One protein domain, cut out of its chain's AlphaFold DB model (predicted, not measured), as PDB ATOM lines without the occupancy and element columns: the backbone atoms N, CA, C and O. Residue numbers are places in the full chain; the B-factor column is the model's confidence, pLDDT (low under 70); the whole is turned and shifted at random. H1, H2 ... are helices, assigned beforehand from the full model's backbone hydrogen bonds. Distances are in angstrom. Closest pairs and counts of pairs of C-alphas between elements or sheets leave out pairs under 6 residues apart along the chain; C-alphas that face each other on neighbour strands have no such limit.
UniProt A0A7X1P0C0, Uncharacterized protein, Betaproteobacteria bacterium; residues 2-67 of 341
ATOM      1  N   SER A   2      -6.063-139.696 -50.777       95.12
ATOM      2  CA  SER A   2      -5.437-139.448 -49.459       95.12
ATOM      3  C   SER A   2      -5.558-137.994 -48.977       95.12
ATOM      4  O   SER A   2      -6.077-137.769 -47.890       95.12
ATOM      5  N   ASN A   3      -5.198-137.014 -49.817       97.62
ATOM      6  CA  ASN A   3      -5.312-135.582 -49.493       97.62
ATOM      7  C   ASN A   3      -6.747-135.157 -49.133       97.62
ATOM      8  O   ASN A   3      -6.956-134.419 -48.177       97.62
ATOM      9  N   CYS A   4      -7.750-135.673 -49.856       97.25
ATOM     10  CA  CYS A   4      -9.163-135.412 -49.569       97.25
ATOM     11  C   CYS A   4      -9.558-135.938 -48.187       97.25
ATOM     12  O   CYS A   4     -10.201-135.227 -47.421       97.25
ATOM     13  N   ILE A   5      -9.186-137.183 -47.872       95.06
ATOM     14  CA  ILE A   5      -9.499-137.804 -46.579       95.06
ATOM     15  C   ILE A   5      -8.822-137.024 -45.452       95.06
ATOM     16  O   ILE A   5      -9.477-136.705 -44.464       95.06
ATOM     17  N   ALA A   6      -7.549-136.664 -45.632       96.06
ATOM     18  CA  ALA A   6      -6.804-135.888 -44.654       96.06
ATOM     19  C   ALA A   6      -7.485-134.552 -44.349       96.06
ATOM     20  O   ALA A   6      -7.805-134.291 -43.194       96.06
ATOM     21  N   MET A   7      -7.807-133.765 -45.378       96.19
ATOM     22  CA  MET A   7      -8.509-132.492 -45.201       96.19
ATOM     23  C   MET A   7      -9.896-132.666 -44.571       96.19
ATOM     24  O   MET A   7     -10.264-131.897 -43.686       96.19
ATOM     25  N   ALA A   8     -10.670-133.669 -44.995       94.75
ATOM     26  CA  ALA A   8     -12.020-133.886 -44.476       94.75
ATOM     27  C   ALA A   8     -12.022-134.222 -42.977       94.75
ATOM     28  O   ALA A   8     -12.873-133.725 -42.241       94.75
ATOM     29  N   VAL A   9     -11.062-135.032 -42.528       92.06
ATOM     30  CA  VAL A   9     -10.941-135.480 -41.133       92.06
ATOM     31  C   VAL A   9     -10.426-134.369 -40.227       92.06
ATOM     32  O   VAL A   9     -10.915-134.224 -39.109       92.06
ATOM     33  N   THR A  10      -9.463-133.567 -40.691       90.44
ATOM     34  CA  THR A  10      -8.862-132.511 -39.866       90.44
ATOM     35  C   THR A  10      -9.704-131.240 -39.812       90.44
ATOM     36  O   THR A  10      -9.620-130.506 -38.834       90.44
ATOM     37  N   ALA A  11     -10.503-130.948 -40.846       86.06
ATOM     38  CA  ALA A  11     -11.236-129.684 -40.946       86.06
ATOM     39  C   ALA A  11     -12.634-129.704 -40.308       86.06
ATOM     40  O   ALA A  11     -13.176-128.638 -40.019       86.06
ATOM     41  N   ASN A  12     -13.255-130.874 -40.116       86.75
ATOM     42  CA  ASN A  12     -14.595-130.948 -39.530       86.75
ATOM     43  C   ASN A  12     -14.806-132.231 -38.721       86.75
ATOM     44  O   ASN A  12     -14.913-133.328 -39.270       86.75
ATOM     45  N   VAL A  13     -14.957-132.069 -37.408       90.12
ATOM     46  CA  VAL A  13     -15.245-133.157 -36.476       90.12
ATOM     47  C   VAL A  13     -16.591-132.891 -35.811       90.12
ATOM     48  O   VAL A  13     -16.701-132.164 -34.826       90.12
ATOM     49  N   ILE A  14     -17.644-133.506 -36.349       89.88
ATOM     50  CA  ILE A  14     -18.987-133.400 -35.775       89.88
ATOM     51  C   ILE A  14     -19.096-134.355 -34.586       89.88
ATOM     52  O   ILE A  14     -19.318-135.557 -34.750       89.88
ATOM     53  N   LEU A  15     -18.973-133.810 -33.378       91.31
ATOM     54  CA  LEU A  15     -19.086-134.578 -32.141       91.31
ATOM     55  C   LEU A  15     -20.498-135.142 -31.937       91.31
ATOM     56  O   LEU A  15     -21.502-134.621 -32.439       91.31
ATOM     57  N   ARG A  16     -20.596-136.193 -31.112       86.31
ATOM     58  CA  ARG A  16     -21.882-136.800 -30.730       86.31
ATOM     59  C   ARG A  16     -22.828-135.802 -30.048       86.31
ATOM     60  O   ARG A  16     -24.035-136.034 -30.092       86.31
ATOM     61  N   GLN A  17     -22.307-134.689 -29.522       85.94
ATOM     62  CA  GLN A  17     -23.076-133.614 -28.891       85.94
ATOM     63  C   GLN A  17     -24.254-133.122 -29.737       85.94
ATOM     64  O   GLN A  17     -25.323-132.865 -29.203       85.94
ATOM     65  N   VAL A  18     -24.133-133.115 -31.070       84.69
ATOM     66  CA  VAL A  18     -25.238-132.703 -31.962       84.69
ATOM     67  C   VAL A  18     -26.458-133.646 -31.922       84.69
ATOM     68  O   VAL A  18     -27.468-133.390 -32.576       84.69
ATOM     69  N   ARG A  19     -26.359-134.783 -31.215       79.25
ATOM     70  CA  ARG A  19     -27.384-135.838 -31.101       79.25
ATOM     71  C   ARG A  19     -27.662-136.265 -29.655       79.25
ATOM     72  O   ARG A  19     -28.344-137.274 -29.473       79.25
ATOM     73  N   VAL A  20     -27.133-135.561 -28.658       71.00
ATOM     74  CA  VAL A  20     -27.378-135.830 -27.231       71.00
ATOM     75  C   VAL A  20     -27.794-134.550 -26.514       71.00
ATOM     76  O   VAL A  20     -27.709-133.471 -27.092       71.00
ATOM     77  N   ASP A  21     -28.274-134.690 -25.281       70.69
ATOM     78  CA  ASP A  21     -28.792-133.594 -24.461       70.69
ATOM     79  C   ASP A  21     -29.895-132.799 -25.183       70.69
ATOM     80  O   ASP A  21     -30.856-133.377 -25.698       70.69
ATOM     81  N   HIS A  22     -29.774-131.470 -25.217       68.12
ATOM     82  CA  HIS A  22     -30.718-130.590 -25.886       68.12
ATOM     83  C   HIS A  22     -30.453-130.542 -27.397       68.12
ATOM     84  O   HIS A  22     -29.483-129.944 -27.869       68.12
ATOM     85  N   LEU A  23     -31.366-131.117 -28.177       69.69
ATOM     86  CA  LEU A  23     -31.273-131.103 -29.633       69.69
ATOM     87  C   LEU A  23     -31.602-129.714 -30.193       69.69
ATOM     88  O   LEU A  23     -32.668-129.166 -29.935       69.69
ATOM     89  N   THR A  24     -30.712-129.170 -31.019       77.38
ATOM     90  CA  THR A  24     -30.952-127.942 -31.790       77.38
ATOM     91  C   THR A  24     -31.273-128.273 -33.248       77.38
ATOM     92  O   THR A  24     -31.084-129.407 -33.706       77.38
ATOM     93  N   MET A  25     -31.688-127.267 -34.024       75.94
ATOM     94  CA  MET A  25     -31.871-127.397 -35.480       75.94
ATOM     95  C   MET A  25     -30.600-127.895 -36.187       75.94
ATOM     96  O   MET A  25     -30.672-128.561 -37.225       75.94
ATOM     97  N   PHE A  26     -29.427-127.671 -35.584       80.50
ATOM     98  CA  PHE A  26     -28.155-128.147 -36.112       80.50
ATOM     99  C   PHE A  26     -28.066-129.677 -36.194       80.50
ATOM    100  O   PHE A  26     -27.325-130.192 -37.024       80.50
ATOM    101  N   LYS A  27     -28.864-130.437 -35.427       81.94
ATOM    102  CA  LYS A  27     -28.966-131.902 -35.571       81.94
ATOM    103  C   LYS A  27     -29.292-132.315 -37.009       81.94
ATOM    104  O   LYS A  27     -28.731-133.292 -37.508       81.94
ATOM    105  N   VAL A  28     -30.215-131.596 -37.653       77.88
ATOM    106  CA  VAL A  28     -30.634-131.859 -39.037       77.88
ATOM    107  C   VAL A  28     -29.556-131.372 -40.003       77.88
ATOM    108  O   VAL A  28     -29.157-132.106 -40.905       77.88
ATOM    109  N   ALA A  29     -29.007-130.178 -39.757       87.31
ATOM    110  CA  ALA A  29     -27.950-129.602 -40.584       87.31
ATOM    111  C   ALA A  29     -26.627-130.388 -40.530       87.31
ATOM    112  O   ALA A  29     -25.865-130.353 -41.491       87.31
ATOM    113  N   ALA A  30     -26.350-131.130 -39.454       86.56
ATOM    114  CA  ALA A  30     -25.090-131.843 -39.244       86.56
ATOM    115  C   ALA A  30     -24.750-132.821 -40.383       86.56
ATOM    116  O   ALA A  30     -23.590-132.939 -40.769       86.56
ATOM    117  N   ALA A  31     -25.747-133.503 -40.957       82.50
ATOM    118  CA  ALA A  31     -25.522-134.367 -42.118       82.50
ATOM    119  C   ALA A  31     -25.137-133.555 -43.369       82.50
ATOM    120  O   ALA A  31     -24.200-133.920 -44.076       82.50
ATOM    121  N   GLY A  32     -25.810-132.424 -43.597       89.50
ATOM    122  CA  GLY A  32     -25.481-131.496 -44.681       89.50
ATOM    123  C   GLY A  32     -24.093-130.872 -44.520       89.50
ATOM    124  O   GLY A  32     -23.352-130.773 -45.492       89.50
ATOM    125  N   GLN A  33     -23.694-130.529 -43.292       91.69
ATOM    126  CA  GLN A  33     -22.354-130.015 -42.999       91.69
ATOM    127  C   GLN A  33     -21.263-131.052 -43.285       91.69
ATOM    128  O   GLN A  33     -20.263-130.720 -43.917       91.69
ATOM    129  N   ALA A  34     -21.469-132.318 -42.902       90.06
ATOM    130  CA  ALA A  34     -20.542-133.397 -43.247       90.06
ATOM    131  C   ALA A  34     -20.412-133.572 -44.771       90.06
ATOM    132  O   ALA A  34     -19.299-133.667 -45.292       90.06
ATOM    133  N   ALA A  35     -21.540-133.552 -45.494       91.12
ATOM    134  CA  ALA A  35     -21.549-133.639 -46.953       91.12
ATOM    135  C   ALA A  35     -20.807-132.459 -47.599       91.12
ATOM    136  O   ALA A  35     -19.953-132.666 -48.461       91.12
ATOM    137  N   ARG A  36     -21.067-131.230 -47.133       92.56
ATOM    138  CA  ARG A  36     -20.384-130.014 -47.591       92.56
ATOM    139  C   ARG A  36     -18.872-130.124 -47.416       92.56
ATOM    140  O   ARG A  36     -18.142-129.850 -48.365       92.56
ATOM    141  N   THR A  37     -18.395-130.539 -46.240       94.12
ATOM    142  CA  THR A  37     -16.953-130.692 -45.993       94.12
ATOM    143  C   THR A  37     -16.331-131.752 -46.896       94.12
ATOM    144  O   THR A  37     -15.286-131.493 -47.486       94.12
ATOM    145  N   GLY A  38     -16.968-132.916 -47.044       94.94
ATOM    146  CA  GLY A  38     -16.448-133.989 -47.895       94.94
ATOM    147  C   GLY A  38     -16.331-133.567 -49.362       94.94
ATOM    148  O   GLY A  38     -15.285-133.766 -49.980       94.94
ATOM    149  N   VAL A  39     -17.370-132.921 -49.902       96.62
ATOM    150  CA  VAL A  39     -17.359-132.405 -51.281       96.62
ATOM    151  C   VAL A  39     -16.281-131.338 -51.452       96.62
ATOM    152  O   VAL A  39     -15.513-131.397 -52.408       96.62
ATOM    153  N   PHE A  40     -16.177-130.392 -50.520       96.94
ATOM    154  CA  PHE A  40     -15.180-129.329 -50.607       96.94
ATOM    155  C   PHE A  40     -13.744-129.874 -50.556       96.94
ATOM    156  O   PHE A  40     -12.929-129.524 -51.406       96.94
ATOM    157  N   ALA A  41     -13.453-130.806 -49.643       97.62
ATOM    158  CA  ALA A  41     -12.151-131.470 -49.564       97.62
ATOM    159  C   ALA A  41     -11.812-132.246 -50.849       97.62
ATOM    160  O   ALA A  41     -10.666-132.228 -51.304       97.62
ATOM    161  N   ALA A  42     -12.804-132.892 -51.472       97.75
ATOM    162  CA  ALA A  42     -12.617-133.591 -52.738       97.75
ATOM    163  C   ALA A  42     -12.291-132.624 -53.885       97.75
ATOM    164  O   ALA A  42     -11.410-132.915 -54.695       97.75
ATOM    165  N   LEU A  43     -12.964-131.469 -53.940       98.12
ATOM    166  CA  LEU A  43     -12.699-130.429 -54.935       98.12
ATOM    167  C   LEU A  43     -11.280-129.863 -54.796       98.12
ATOM    168  O   LEU A  43     -10.578-129.779 -55.799       98.12
ATOM    169  N   LEU A  44     -10.842-129.557 -53.571       97.69
ATOM    170  CA  LEU A  44      -9.486-129.070 -53.291       97.69
ATOM    171  C   LEU A  44      -8.418-130.110 -53.650       97.69
ATOM    172  O   LEU A  44      -7.435-129.805 -54.324       97.69
ATOM    173  N   ALA A  45      -8.626-131.367 -53.256       97.75
ATOM    174  CA  ALA A  45      -7.690-132.438 -53.578       97.75
ATOM    175  C   ALA A  45      -7.586-132.660 -55.094       97.75
ATOM    176  O   ALA A  45      -6.506-132.949 -55.606       97.75
ATOM    177  N   ARG A  46      -8.700-132.507 -55.825       97.81
ATOM    178  CA  ARG A  46      -8.731-132.614 -57.290       97.81
ATOM    179  C   ARG A  46      -7.926-131.507 -57.969       97.81
ATOM    180  O   ARG A  46      -7.383-131.750 -59.038       97.81
ATOM    181  N   THR A  47      -7.833-130.320 -57.370       97.88
ATOM    182  CA  THR A  47      -7.022-129.212 -57.897       97.88
ATOM    183  C   THR A  47      -5.563-129.254 -57.437       97.88
ATOM    184  O   THR A  47      -4.837-128.290 -57.652       97.88
ATOM    185  N   GLY A  48      -5.121-130.347 -56.806       97.56
ATOM    186  CA  GLY A  48      -3.731-130.534 -56.384       97.56
ATOM    187  C   GLY A  48      -3.405-130.021 -54.982       97.56
ATOM    188  O   GLY A  48      -2.238-130.019 -54.609       97.56
ATOM    189  N   MET A  49      -4.398-129.615 -54.182       97.75
ATOM    190  CA  MET A  49      -4.142-129.239 -52.789       97.75
ATOM    191  C   MET A  49      -3.757-130.470 -51.962       97.75
ATOM    192  O   MET A  49      -4.475-131.477 -51.933       97.75
ATOM    193  N   GLU A  50      -2.621-130.374 -51.278       97.69
ATOM    194  CA  GLU A  50      -2.141-131.396 -50.355       97.69
ATOM    195  C   GLU A  50      -2.852-131.295 -49.003       97.69
ATOM    196  O   GLU A  50      -3.159-130.206 -48.518       97.69
ATOM    197  N   GLY A  51      -3.153-132.451 -48.408       95.06
ATOM    198  CA  GLY A  51      -3.768-132.528 -47.087       95.06
ATOM    199  C   GLY A  51      -2.725-132.727 -45.982       95.06
ATOM    200  O   GLY A  51      -1.603-133.145 -46.269       95.06
ATOM    201  N   PRO A  52      -3.080-132.484 -44.708       94.31
ATOM    202  CA  PRO A  52      -2.163-132.693 -43.591       94.31
ATOM    203  C   PRO A  52      -1.640-134.135 -43.508       94.31
ATOM    204  O   PRO A  52      -2.390-135.097 -43.684       94.31
ATOM    205  N   HIS A  53      -0.353-134.290 -43.196       95.50
ATOM    206  CA  HIS A  53       0.277-135.598 -43.014       95.50
ATOM    207  C   HIS A  53      -0.196-136.276 -41.714       95.50
ATOM    208  O   HIS A  53      -0.258-135.630 -40.668       95.50
ATOM    209  N   LEU A  54      -0.482-137.584 -41.780       94.38
ATOM    210  CA  LEU A  54      -0.997-138.412 -40.670       94.38
ATOM    211  C   LEU A  54      -2.223-137.792 -39.963       94.38
ATOM    212  O   LEU A  54      -2.175-137.514 -38.763       94.38
ATOM    213  N   PRO A  55      -3.348-137.592 -40.678       94.75
ATOM    214  CA  PRO A  55      -4.546-136.945 -40.130       94.75
ATOM    215  C   PRO A  55      -5.189-137.734 -38.974       94.75
ATOM    216  O   PRO A  55      -5.924-137.161 -38.170       94.75
ATOM    217  N   PHE A  56      -4.906-139.038 -38.872       94.88
ATOM    218  CA  PHE A  56      -5.403-139.910 -37.810       94.88
ATOM    219  C   PHE A  56      -4.351-140.143 -36.717       94.88
ATOM    220  O   PHE A  56      -4.607-139.789 -35.568       94.88
ATOM    221  N   GLU A  57      -3.175-140.688 -37.058       93.94
ATOM    222  CA  GLU A  57      -2.161-141.136 -36.082       93.94
ATOM    223  C   GLU A  57      -1.086-140.090 -35.740       93.94
ATOM    224  O   GLU A  57      -0.191-140.354 -34.937       93.94
ATOM    225  N   GLY A  58      -1.122-138.908 -36.360       92.81
ATOM    226  CA  GLY A  58      -0.141-137.856 -36.102       92.81
ATOM    227  C   GLY A  58      -0.153-137.386 -34.644       92.81
ATOM    228  O   GLY A  58      -1.105-137.616 -33.898       92.81
ATOM    229  N   ARG A  59       0.885-136.638 -34.236       91.25
ATOM    230  CA  ARG A  59       0.981-136.088 -32.864       91.25
ATOM    231  C   ARG A  59      -0.274-135.314 -32.443       91.25
ATOM    232  O   ARG A  59      -0.678-135.427 -31.296       91.25
ATOM    233  N   ALA A  60      -0.876-134.576 -33.379       91.31
ATOM    234  CA  ALA A  60      -2.150-133.871 -33.222       91.31
ATOM    235  C   ALA A  60      -3.273-134.468 -34.094       91.31
ATOM    236  O   ALA A  60      -4.164-133.760 -34.557       91.31
ATOM    237  N   GLY A  61      -3.184-135.768 -34.378       92.00
ATOM    238  CA  GLY A  61      -4.134-136.494 -35.206       92.00
ATOM    239  C   GLY A  61      -5.441-136.797 -34.477       92.00
ATOM    240  O   GLY A  61      -5.547-136.718 -33.247       92.00
ATOM    241  N   TRP A  62      -6.448-137.168 -35.261       94.75
ATOM    242  CA  TRP A  62      -7.800-137.442 -34.783       94.75
ATOM    243  C   TRP A  62      -7.855-138.522 -33.688       94.75
ATOM    244  O   TRP A  62      -8.604-138.369 -32.722       94.75
ATOM    245  N   CYS A  63      -7.039-139.579 -33.787       94.38
ATOM    246  CA  CYS A  63      -7.000-140.655 -32.790       94.38
ATOM    247  C   CYS A  63      -6.610-140.121 -31.405       94.38
ATOM    248  O   CYS A  63      -7.267-140.424 -30.416       94.38
ATOM    249  N   THR A  64      -5.593-139.261 -31.344       92.06
ATOM    250  CA  THR A  64      -5.080-138.700 -30.087       92.06
ATOM    251  C   THR A  64      -6.027-137.659 -29.489       92.06
ATOM    252  O   THR A  64      -6.300-137.694 -28.293       92.06
ATOM    253  N   TYR A  65      -6.531-136.726 -30.304       90.81
ATOM    254  CA  TYR A  65      -7.250-135.544 -29.803       90.81
ATOM    255  C   TYR A  65      -8.772-135.689 -29.763       90.81
ATOM    256  O   TYR A  65      -9.433-134.930 -29.056       90.81
ATOM    257  N   VAL A  66      -9.339-136.624 -30.526       92.06
ATOM    258  CA  VAL A  66     -10.793-136.811 -30.610       92.06
ATOM    259  C   VAL A  66     -11.202-138.186 -30.106       92.06
ATOM    260  O   VAL A  66     -12.094-138.280 -29.267       92.06
ATOM    261  N   ALA A  67     -10.590-139.249 -30.630       90.94
ATOM    262  CA  ALA A  67     -11.001-140.618 -30.316       90.94
ATOM    263  C   ALA A  67     -10.516-141.081 -28.936       90.94
ATOM    264  O   ALA A  67     -11.210-141.835 -28.262       90.94
TER     265      ALA A  67
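This is residues 2 to 67 of the 341 residues of an uncharacterized protein of Betaproteobacteria bacterium (UniProt A0A7X1P0C0). The long helix H3 makes one long side of a thin, loose layer, with H1 packed beside its residues 37 to 45, H2 near its start, and the small H4 beyond H1. Residues 20 to 25 stick out at one end. The printed part has 66 residues with four named helices, H1 to H4, and no named strand: all helix. It is only just loose, close to compact, with a radius of gyration of the C-alphas of 13.3 A, and only just flat, spanning 39 by 26 by 10 A.

H1, residues 2 to 11, touches H3, residues 26 to 46, opposite ways at 36 degrees, only just a steep tilt; the closest C-alphas, of Cys 4 and Ala 41, are 4.9 A apart. H2, residues 16 to 19, touches H3 with its residues 26 to 30 alone; the closest C-alphas, of Val 18 and Lys 27, are 5.3 A apart. H4, residues 62 to 67, is close to H1 but not clearly touching, C-alphas 10 and 62 being 7.2 A apart. Every O i to N i+4 pair is within hydrogen-bond range in H1, 15 of 17 in H3 and 1 of 2 in H4; H2 is too short for one.

H1 begins at C-alpha 2 (-5.437, -139.448, -49.459) and measures 14.2 A, H3 29.1 A. H4 ends at C-alpha 67 (-11.001, -140.618, -30.316).

The C-alphas farthest apart, of His 22 and Gly 48, are 40.7 A apart. The link from H3 to H4 is long; the printed part has no cut. Residues 22 to 23 have pLDDT under 70.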